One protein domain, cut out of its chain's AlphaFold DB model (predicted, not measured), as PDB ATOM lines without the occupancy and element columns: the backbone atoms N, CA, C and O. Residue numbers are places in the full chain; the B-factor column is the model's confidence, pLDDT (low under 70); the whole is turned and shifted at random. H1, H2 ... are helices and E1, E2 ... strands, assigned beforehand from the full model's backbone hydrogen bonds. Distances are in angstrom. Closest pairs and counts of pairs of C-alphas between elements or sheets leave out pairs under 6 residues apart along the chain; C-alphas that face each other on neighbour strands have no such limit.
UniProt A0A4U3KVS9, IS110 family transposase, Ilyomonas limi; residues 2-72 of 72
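AT A GLANCE: This is residues 2 to 72 of the 72 residues of the protein "IS110 family transposase" of Ilyomonas limi (UniProt A0A4U3KVS9). The hairpin of E1 and E2 makes one end of the model and the long helix H3 reaches the other, where H4 forms a corner; H2 lies near the middle. The printed part has 71 residues, mixed in class, with named elements H1, H2, E1, E2, H3, H4; sheet E1 - E2 is antiparallel. It is loose, with radius of gyration of the C-alphas 15.2 A and spans 47 by 32 by 21 A.

IN THESE COORDINATES: E1, residues 26 to 31, spans 15.6 A; E2, residues 35 to 41, 17.2 A; H3, residues 47 to 63, 25.1 A, from C-alpha 47 at (141.173, 168.371, 215.800). H1 is residues 2 to 5, H2 15 to 21, H4 65 to 71, with C-alpha 71 at (146.352, 156.277, 196.824).

HOW THE PARTS SIT: In hairpin E1 and E2, N 27 and O 40, 2.8 A apart, are within hydrogen-bond range. H3, with residues 60 to 62 alone, and H4 touch only at the corner; their closest C-alphas, Ile 61 and Lys 68, are 4.4 A apart. H2 and H3 are apart. Every O i to N i+4 pair is within range in H2 and H4, 12 of 13 in H3; H1 is too short for one.

THE WHOLE: The farthest C-alphas, Thr 33 and Thr 63, are 47.3 A apart. The printed part has no cut and no long link; residues 44 to 47 have pLDDT under 70.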
ATOM      1  N   LEU A   2     135.657 174.171 205.455       82.62
ATOM      2  CA  LEU A   2     136.977 174.663 205.005       82.62
ATOM      3  C   LEU A   2     137.031 176.179 204.712       82.62
ATOM      4  O   LEU A   2     137.947 176.861 205.165       82.62
ATOM      5  N   ILE A   3     136.039 176.715 203.995       87.44
ATOM      6  CA  ILE A   3     135.987 178.145 203.631       87.44
ATOM      7  C   ILE A   3     135.904 179.037 204.879       87.44
ATOM      8  O   ILE A   3     136.617 180.027 204.975       87.44
ATOM      9  N   ILE A   4     135.078 178.659 205.858       86.75
ATOM     10  CA  ILE A   4     134.923 179.409 207.114       86.75
ATOM     11  C   ILE A   4     136.214 179.328 207.936       86.75
ATOM     12  O   ILE A   4     136.707 180.342 208.417       86.75
ATOM     13  N   PHE A   5     136.807 178.136 208.041       82.06
ATOM     14  CA  PHE A   5     138.050 177.927 208.782       82.06
ATOM     15  C   PHE A   5     139.220 178.758 208.233       82.06
ATOM     16  O   PHE A   5     140.015 179.307 208.987       82.06
ATOM     17  N   THR A   6     139.309 178.878 206.910       85.94
ATOM     18  CA  THR A   6     140.365 179.642 206.230       85.94
ATOM     19  C   THR A   6     140.028 181.121 206.057       85.94
ATOM     20  O   THR A   6     140.818 181.855 205.462       85.94
ATOM     21  N   GLN A   7     138.861 181.565 206.537       88.88
ATOM     22  CA  GLN A   7     138.323 182.907 206.304       88.88
ATOM     23  C   GLN A   7     138.336 183.289 204.817       88.88
ATOM     24  O   GLN A   7     138.804 184.361 204.433       88.88
ATOM     25  N   GLY A   8     137.884 182.367 203.962       89.19
ATOM     26  CA  GLY A   8     137.897 182.535 202.510       89.19
ATOM     27  C   GLY A   8     139.304 182.560 201.917       89.19
ATOM     28  O   GLY A   8     139.544 183.281 200.956       89.19
ATOM     29  N   PHE A   9     140.244 181.815 202.504       88.50
ATOM     30  CA  PHE A   9     141.659 181.780 202.113       88.50
ATOM     31  C   PHE A   9     142.387 183.132 202.175       88.50
ATOM     32  O   PHE A   9     143.488 183.268 201.643       88.50
ATOM     33  N   ARG A  10     141.820 184.121 202.879       89.06
ATOM     34  CA  ARG A  10     142.313 185.507 202.918       89.06
ATOM     35  C   ARG A  10     143.770 185.637 203.377       89.06
ATOM     36  O   ARG A  10     144.462 186.548 202.937       89.06
ATOM     37  N   TYR A  11     144.232 184.723 204.231       84.25
ATOM     38  CA  TYR A  11     145.576 184.743 204.828       84.25
ATOM     39  C   TYR A  11     146.475 183.589 204.378       84.25
ATOM     40  O   TYR A  11     147.560 183.394 204.918       84.25
ATOM     41  N   SER A  12     146.026 182.793 203.412       85.06
ATOM     42  CA  SER A  12     146.774 181.654 202.888       85.06
ATOM     43  C   SER A  12     147.115 181.931 201.433       85.06
ATOM     44  O   SER A  12     146.250 181.865 200.567       85.06
ATOM     45  N   HIS A  13     148.377 182.258 201.170       88.06
ATOM     46  CA  HIS A  13     148.867 182.597 199.827       88.06
ATOM     47  C   HIS A  13     149.557 181.411 199.147       88.06
ATOM     48  O   HIS A  13     149.818 181.430 197.949       88.06
ATOM     49  N   ASN A  14     149.853 180.361 199.916       90.12
ATOM     50  CA  ASN A  14     150.489 179.140 199.445       90.12
ATOM     51  C   ASN A  14     149.827 177.918 200.102       90.12
ATOM     52  O   ASN A  14     149.484 177.946 201.287       90.12
ATOM     53  N   TYR A  15     149.712 176.818 199.352       87.94
ATOM     54  CA  TYR A  15     149.226 175.531 199.850       87.94
ATOM     55  C   TYR A  15     149.990 175.057 201.099       87.94
ATOM     56  O   TYR A  15     149.383 174.505 202.010       87.94
ATOM     57  N   ARG A  16     151.298 175.337 201.210       88.25
ATOM     58  CA  ARG A  16     152.099 174.977 202.397       88.25
ATOM     59  C   ARG A  16     151.622 175.674 203.671       88.25
ATOM     60  O   ARG A  16     151.547 175.045 204.724       88.25
ATOM     61  N   GLN A  17     151.269 176.958 203.569       88.00
ATOM     62  CA  GLN A  17     150.728 177.720 204.698       88.00
ATOM     63  C   GLN A  17     149.386 177.138 205.127       88.00
ATOM     64  O   GLN A  17     149.162 176.930 206.314       88.00
ATOM     65  N   LEU A  18     148.532 176.805 204.156       86.94
ATOM     66  CA  LEU A  18     147.235 176.195 204.416       86.94
ATOM     67  C   LEU A  18     147.366 174.824 205.094       86.94
ATOM     68  O   LEU A  18     146.691 174.579 206.087       86.94
ATOM     69  N   ILE A  19     148.250 173.950 204.608       85.94
ATOM     70  CA  ILE A  19     148.498 172.618 205.188       85.94
ATOM     71  C   ILE A  19     149.038 172.737 206.617       85.94
ATOM     72  O   ILE A  19     148.580 172.031 207.519       85.94
ATOM     73  N   SER A  20     149.986 173.651 206.845       83.81
ATOM     74  CA  SER A  20     150.528 173.911 208.181       83.81
ATOM     75  C   SER A  20     149.470 174.495 209.120       83.81
ATOM     76  O   SER A  20     149.420 174.120 210.290       83.81
ATOM     77  N   PHE A  21     148.627 175.401 208.621       83.88
ATOM     78  CA  PHE A  21     147.547 176.022 209.383       83.88
ATOM     79  C   PHE A  21     146.442 175.018 209.718       83.88
ATOM     80  O   PHE A  21     145.994 174.982 210.854       83.88
ATOM     81  N   ALA A  22     146.079 174.140 208.781       81.94
ATOM     82  CA  ALA A  22     145.128 173.045 208.980       81.94
ATOM     83  C   ALA A  22     145.667 171.916 209.880       81.94
ATOM     84  O   ALA A  22     144.923 171.001 210.226       81.94
ATOM     85  N   GLY A  23     146.939 171.975 210.295       81.69
ATOM     86  CA  GLY A  23     147.542 170.972 211.174       81.69
ATOM     87  C   GLY A  23     147.831 169.635 210.492       81.69
ATOM     88  O   GLY A  23     148.044 168.642 211.171       81.69
ATOM     89  N   LEU A  24     147.863 169.593 209.158       82.00
ATOM     90  CA  LEU A  24     148.132 168.371 208.392       82.00
ATOM     91  C   LEU A  24     149.631 168.059 208.280       82.00
ATOM     92  O   LEU A  24     150.011 166.929 207.982       82.00
ATOM     93  N   SER A  25     150.491 169.051 208.522       83.69
ATOM     94  CA  SER A  25     151.941 168.858 208.515       83.69
ATOM     95  C   SER A  25     152.418 168.205 209.818       83.69
ATOM     96  O   SER A  25     152.008 168.633 210.909       83.69
ATOM     97  N   PRO A  26     153.347 167.236 209.746       80.06
ATOM     98  CA  PRO A  26     154.146 166.841 210.895       80.06
ATOM     99  C   PRO A  26     154.890 168.065 211.445       80.06
ATOM    100  O   PRO A  26     155.428 168.867 210.682       80.06
ATOM    101  N   GLY A  27     154.870 168.231 212.764       80.25
ATOM    102  CA  GLY A  27     155.669 169.219 213.475       80.25
ATOM    103  C   GLY A  27     156.853 168.533 214.139       80.25
ATOM    104  O   GLY A  27     156.672 167.562 214.882       80.25
ATOM    105  N   GLU A  28     158.052 169.037 213.871       82.50
ATOM    106  CA  GLU A  28     159.251 168.641 214.601       82.50
ATOM    107  C   GLU A  28     159.146 169.114 216.053       82.50
ATOM    108  O   GLU A  28     158.705 170.230 216.336       82.50
ATOM    109  N   TYR A  29     159.517 168.235 216.982       81.31
ATOM    110  CA  TYR A  29     159.594 168.550 218.404       81.31
ATOM    111  C   TYR A  29     161.049 168.434 218.846       81.31
ATOM    112  O   TYR A  29     161.438 167.482 219.527       81.31
ATOM    113  N   SER A  30     161.855 169.393 218.397       84.62
ATOM    114  CA  SER A  30     163.255 169.526 218.779       84.62
ATOM    115  C   SER A  30     163.557 170.937 219.278       84.62
ATOM    116  O   SER A  30     162.927 171.916 218.875       84.62
ATOM    117  N   SER A  31     164.491 171.035 220.220       82.62
ATOM    118  CA  SER A  31     165.041 172.302 220.706       82.62
ATOM    119  C   SER A  31     166.430 172.055 221.285       82.62
ATOM    120  O   SER A  31     166.591 171.295 222.249       82.62
ATOM    121  N   GLY A  32     167.434 172.692 220.681       83.12
ATOM    122  CA  GLY A  32     168.839 172.522 221.046       83.12
ATOM    123  C   GLY A  32     169.294 171.059 220.998       83.12
ATOM    124  O   GLY A  32     168.829 170.273 220.180       83.12
ATOM    125  N   THR A  33     170.206 170.689 221.896       79.62
ATOM    126  CA  THR A  33     170.747 169.321 222.012       79.62
ATOM    127  C   THR A  33     169.968 168.429 222.985       79.62
ATOM    128  O   THR A  33     170.245 167.238 223.076       79.62
ATOM    129  N   SER A  34     169.009 168.995 223.723       77.44
ATOM    130  CA  SER A  34     168.331 168.338 224.852       77.44
ATOM    131  C   SER A  34     166.965 167.750 224.478       77.44
ATOM    132  O   SER A  34     166.571 166.707 225.000       77.44
ATOM    133  N   ILE A  35     166.243 168.369 223.536       77.62
ATOM    134  CA  ILE A  35     164.910 167.917 223.128       77.62
ATOM    135  C   ILE A  35     165.003 167.272 221.743       77.62
ATOM    136  O   ILE A  35     165.196 167.969 220.752       77.62
ATOM    137  N   ASN A  36     164.827 165.948 221.691       76.31
ATOM    138  CA  ASN A  36     164.709 165.141 220.470       76.31
ATOM    139  C   ASN A  36     163.472 164.238 220.572       76.31
ATOM    140  O   ASN A  36     163.555 163.033 220.816       76.31
ATOM    141  N   GLY A  37     162.285 164.836 220.463       81.06
ATOM    142  CA  GLY A  37     161.037 164.081 220.481       81.06
ATOM    143  C   GLY A  37     160.650 163.543 219.109       81.06
ATOM    144  O   GLY A  37     161.101 164.013 218.069       81.06
ATOM    145  N   ARG A  38     159.741 162.563 219.104       80.75
ATOM    146  CA  ARG A  38     159.150 162.051 217.861       80.75
ATOM    147  C   ARG A  38     158.323 163.135 217.177       80.75
ATOM    148  O   ARG A  38     157.470 163.750 217.821       80.75
ATOM    149  N   THR A  39     158.507 163.282 215.869       82.44
ATOM    150  CA  THR A  39     157.667 164.116 215.005       82.44
ATOM    151  C   THR A  39     156.217 163.637 215.073       82.44
ATOM    152  O   THR A  39     155.933 162.447 214.921       82.44
ATOM    153  N   LYS A  40     155.281 164.555 215.329       78.94
ATOM    154  CA  LYS A  40     153.841 164.262 215.418       78.94
ATOM    155  C   LYS A  40     153.059 165.238 214.555       78.94
ATOM    156  O   LYS A  40     153.480 166.376 214.372       78.94
ATOM    157  N   ILE A  41     151.900 164.809 214.062       76.94
ATOM    158  CA  ILE A  41     150.965 165.694 213.355       76.94
ATOM    159  C   ILE A  41     150.587 166.860 214.276       76.94
ATOM    160  O   ILE A  41     150.241 166.669 215.450       76.94
ATOM    161  N   CYS A  42     150.715 168.076 213.755       73.25
ATOM    162  CA  CYS A  42     150.537 169.287 214.533       73.25
ATOM    163  C   CYS A  42     149.053 169.533 214.853       73.25
ATOM    164  O   CYS A  42     148.212 169.567 213.966       73.25
ATOM    165  N   LYS A  43     148.708 169.811 216.116       71.12
ATOM    166  CA  LYS A  43     147.311 170.087 216.521       71.12
ATOM    167  C   LYS A  43     146.848 171.532 216.255       71.12
ATOM    168  O   LYS A  43     145.763 171.907 216.692       71.12
ATOM    169  N   LYS A  44     147.658 172.349 215.566       66.94
ATOM    170  CA  LYS A  44     147.431 173.798 215.383       66.94
ATOM    171  C   LYS A  44     146.166 174.142 214.583       66.94
ATOM    172  O   LYS A  44     145.584 175.186 214.845       66.94
ATOM    173  N   GLY A  45     145.707 173.267 213.685       63.78
ATOM    174  CA  GLY A  45     144.517 173.509 212.853       63.78
ATOM    175  C   GLY A  45     143.181 173.063 213.431       63.78
ATOM    176  O   GLY A  45     142.167 173.095 212.742       63.78
ATOM    177  N   GLY A  46     143.166 172.634 214.693       67.81
ATOM    178  CA  GLY A  46     141.976 172.082 215.325       67.81
ATOM    179  C   GLY A  46     141.742 170.622 214.938       67.81
ATOM    180  O   GLY A  46     141.772 170.226 213.774       67.81
ATOM    181  N   LYS A  47     141.467 169.801 215.954       68.94
ATOM    182  CA  LYS A  47     141.173 168.371 215.800       68.94
ATOM    183  C   LYS A  47     140.057 168.062 214.772       68.94
ATOM    184  O   LYS A  47     140.265 167.154 213.972       68.94
ATOM    185  N   PRO A  48     138.948 168.830 214.696       80.38
ATOM    186  CA  PRO A  48     137.848 168.515 213.781       80.38
ATOM    187  C   PRO A  48     138.220 168.586 212.298       80.38
ATOM    188  O   PRO A  48     137.661 167.853 211.490       80.38
ATOM    189  N   MET A  49     139.148 169.464 211.911       80.94
ATOM    190  CA  MET A  49     139.450 169.676 210.497       80.94
ATOM    191  C   MET A  49     140.252 168.522 209.899       80.94
ATOM    192  O   MET A  49     139.931 168.060 208.806       80.94
ATOM    193  N   CYS A  50     141.255 168.036 210.635       81.94
ATOM    194  CA  CYS A  50     141.999 166.838 210.258       81.94
ATOM    195  C   CYS A  50     141.063 165.627 210.154       81.94
ATOM    196  O   CYS A  50     141.119 164.908 209.161       81.94
ATOM    197  N   ASP A  51     140.165 165.451 211.129       85.75
ATOM    198  CA  ASP A  51     139.218 164.332 211.149       85.75
ATOM    199  C   ASP A  51     138.252 164.394 209.942       85.75
ATOM    200  O   ASP A  51     138.060 163.398 209.244       85.75
ATOM    201  N   ILE A  52     137.704 165.574 209.617       88.50
ATOM    202  CA  ILE A  52     136.829 165.765 208.445       88.50
ATOM    203  C   ILE A  52     137.583 165.490 207.141       88.50
ATOM    204  O   ILE A  52     137.092 164.740 206.298       88.50
ATOM    205  N   LEU A  53     138.768 166.080 206.958       87.56
ATOM    206  CA  LEU A  53     139.550 165.911 205.729       87.56
ATOM    207  C   LEU A  53     139.980 164.458 205.527       87.56
ATOM    208  O   LEU A  53     139.935 163.965 204.401       87.56
ATOM    209  N   TYR A  54     140.322 163.760 206.610       88.56
ATOM    210  CA  TYR A  54     140.606 162.333 206.579       88.56
ATOM    211  C   TYR A  54     139.392 161.527 206.100       88.56
ATOM    212  O   TYR A  54     139.504 160.741 205.161       88.56
ATOM    213  N   MET A  55     138.208 161.763 206.673       91.44
ATOM    214  CA  MET A  55     136.981 161.063 206.272       91.44
ATOM    215  C   MET A  55     136.574 161.370 204.823       91.44
ATOM    216  O   MET A  55     136.137 160.472 204.094       91.44
ATOM    217  N   CYS A  56     136.760 162.615 204.376       92.12
ATOM    218  CA  CYS A  56     136.565 163.003 202.982       92.12
ATOM    219  C   CYS A  56     137.524 162.252 202.050       92.12
ATOM    220  O   CYS A  56     137.069 161.692 201.056       92.12
ATOM    221  N   ALA A  57     138.817 162.189 202.380       91.88
ATOM    222  CA  ALA A  57     139.809 161.467 201.585       91.88
ATOM    223  C   ALA A  57     139.485 159.966 201.502       91.88
ATOM    224  O   ALA A  57     139.455 159.402 200.410       91.88
ATOM    225  N   MET A  58     139.141 159.336 202.631       94.00
ATOM    226  CA  MET A  58     138.747 157.921 202.687       94.00
ATOM    227  C   MET A  58     137.501 157.613 201.851       94.00
ATOM    228  O   MET A  58     137.386 156.529 201.282       94.00
ATOM    229  N   SER A  59     136.567 158.559 201.768       95.62
ATOM    230  CA  SER A  59     135.379 158.421 200.924       95.62
ATOM    231  C   SER A  59     135.718 158.631 199.446       95.62
ATOM    232  O   SER A  59     135.270 157.859 198.604       95.62
ATOM    233  N   ALA A  60     136.556 159.625 199.133       95.38
ATOM    234  CA  ALA A  60     136.971 159.948 197.771       95.38
ATOM    235  C   ALA A  60     137.760 158.808 197.110       95.38
ATOM    236  O   ALA A  60     137.517 158.504 195.950       95.38
ATOM    237  N   ILE A  61     138.643 158.126 197.842       96.38
ATOM    238  CA  ILE A  61     139.403 156.971 197.324       96.38
ATOM    239  C   ILE A  61     138.472 155.823 196.897       96.38
ATOM    240  O   ILE A  61     138.789 155.074 195.977       96.38
ATOM    241  N   LYS A  62     137.301 155.681 197.530       94.19
ATOM    242  CA  LYS A  62     136.333 154.623 197.195       94.19
ATOM    243  C   LYS A  62     135.482 154.953 195.972       94.19
ATOM    244  O   LYS A  62     135.062 154.039 195.271       94.19
ATOM    245  N   THR A  63     135.184 156.231 195.745       95.81
ATOM    246  CA  THR A  63     134.192 156.663 194.747       95.81
ATOM    247  C   THR A  63     134.802 157.340 193.525       95.81
ATOM    248  O   THR A  63     134.186 157.338 192.462       95.81
ATOM    249  N   ASN A  64     136.002 157.910 193.644       96.25
ATOM    250  CA  ASN A  64     136.675 158.645 192.582       96.25
ATOM    251  C   ASN A  64     137.905 157.871 192.092       96.25
ATOM    252  O   ASN A  64     138.874 157.685 192.829       96.25
ATOM    253  N   VAL A  65     137.881 157.475 190.817       95.00
ATOM    254  CA  VAL A  65     138.951 156.700 190.167       95.00
ATOM    255  C   VAL A  65     140.294 157.435 190.193       95.00
ATOM    256  O   VAL A  65     141.320 156.810 190.437       95.00
ATOM    257  N   ALA A  66     140.305 158.758 190.012       95.38
ATOM    258  CA  ALA A  66     141.533 159.549 190.079       95.38
ATOM    259  C   ALA A  66     142.099 159.596 191.505       95.38
ATOM    260  O   ALA A  66     143.303 159.470 191.696       95.38
ATOM    261  N   CYS A  67     141.241 159.728 192.522       94.19
ATOM    262  CA  CYS A  67     141.682 159.669 193.919       94.19
ATOM    263  C   CYS A  67     142.182 158.274 194.301       94.19
ATOM    264  O   CYS A  67     143.135 158.167 195.066       94.19
ATOM    265  N   LYS A  68     141.564 157.220 193.760       94.69
ATOM    266  CA  LYS A  68     142.020 155.842 193.936       94.69
ATOM    267  C   LYS A  68     143.417 155.634 193.349       94.69
ATOM    268  O   LYS A  68     144.293 155.161 194.057       94.69
ATOM    269  N   ALA A  69     143.639 156.091 192.117       95.62
ATOM    270  CA  ALA A  69     144.934 156.007 191.442       95.62
ATOM    271  C   ALA A  69     146.055 156.821 192.120       95.62
ATOM    272  O   ALA A  69     147.222 156.571 191.861       95.62
ATOM    273  N   LEU A  70     145.717 157.818 192.946       92.75
ATOM    274  CA  LEU A  70     146.689 158.573 193.749       92.75
ATOM    275  C   LEU A  70     147.026 157.901 195.089       92.75
ATOM    276  O   LEU A  70     147.984 158.313 195.743       92.75
ATOM    277  N   TYR A  71     146.190 156.966 195.544       91.75
ATOM    278  CA  TYR A  71     146.352 156.277 196.824       91.75
ATOM    279  C   TYR A  71     147.013 154.902 196.678       91.75
ATOM    280  O   TYR A  71     147.745 154.499 197.581       91.75
ATOM    281  N   GLU A  72     146.719 154.200 195.580       85.44
ATOM    282  CA  GLU A  72     147.407 152.970 195.156       85.44
ATOM    283  C   GLU A  72     148.829 153.262 194.654       85.44
ATOM    284  O   GLU A  72     149.720 152.437 194.959       85.44
TER     285      GLU A  72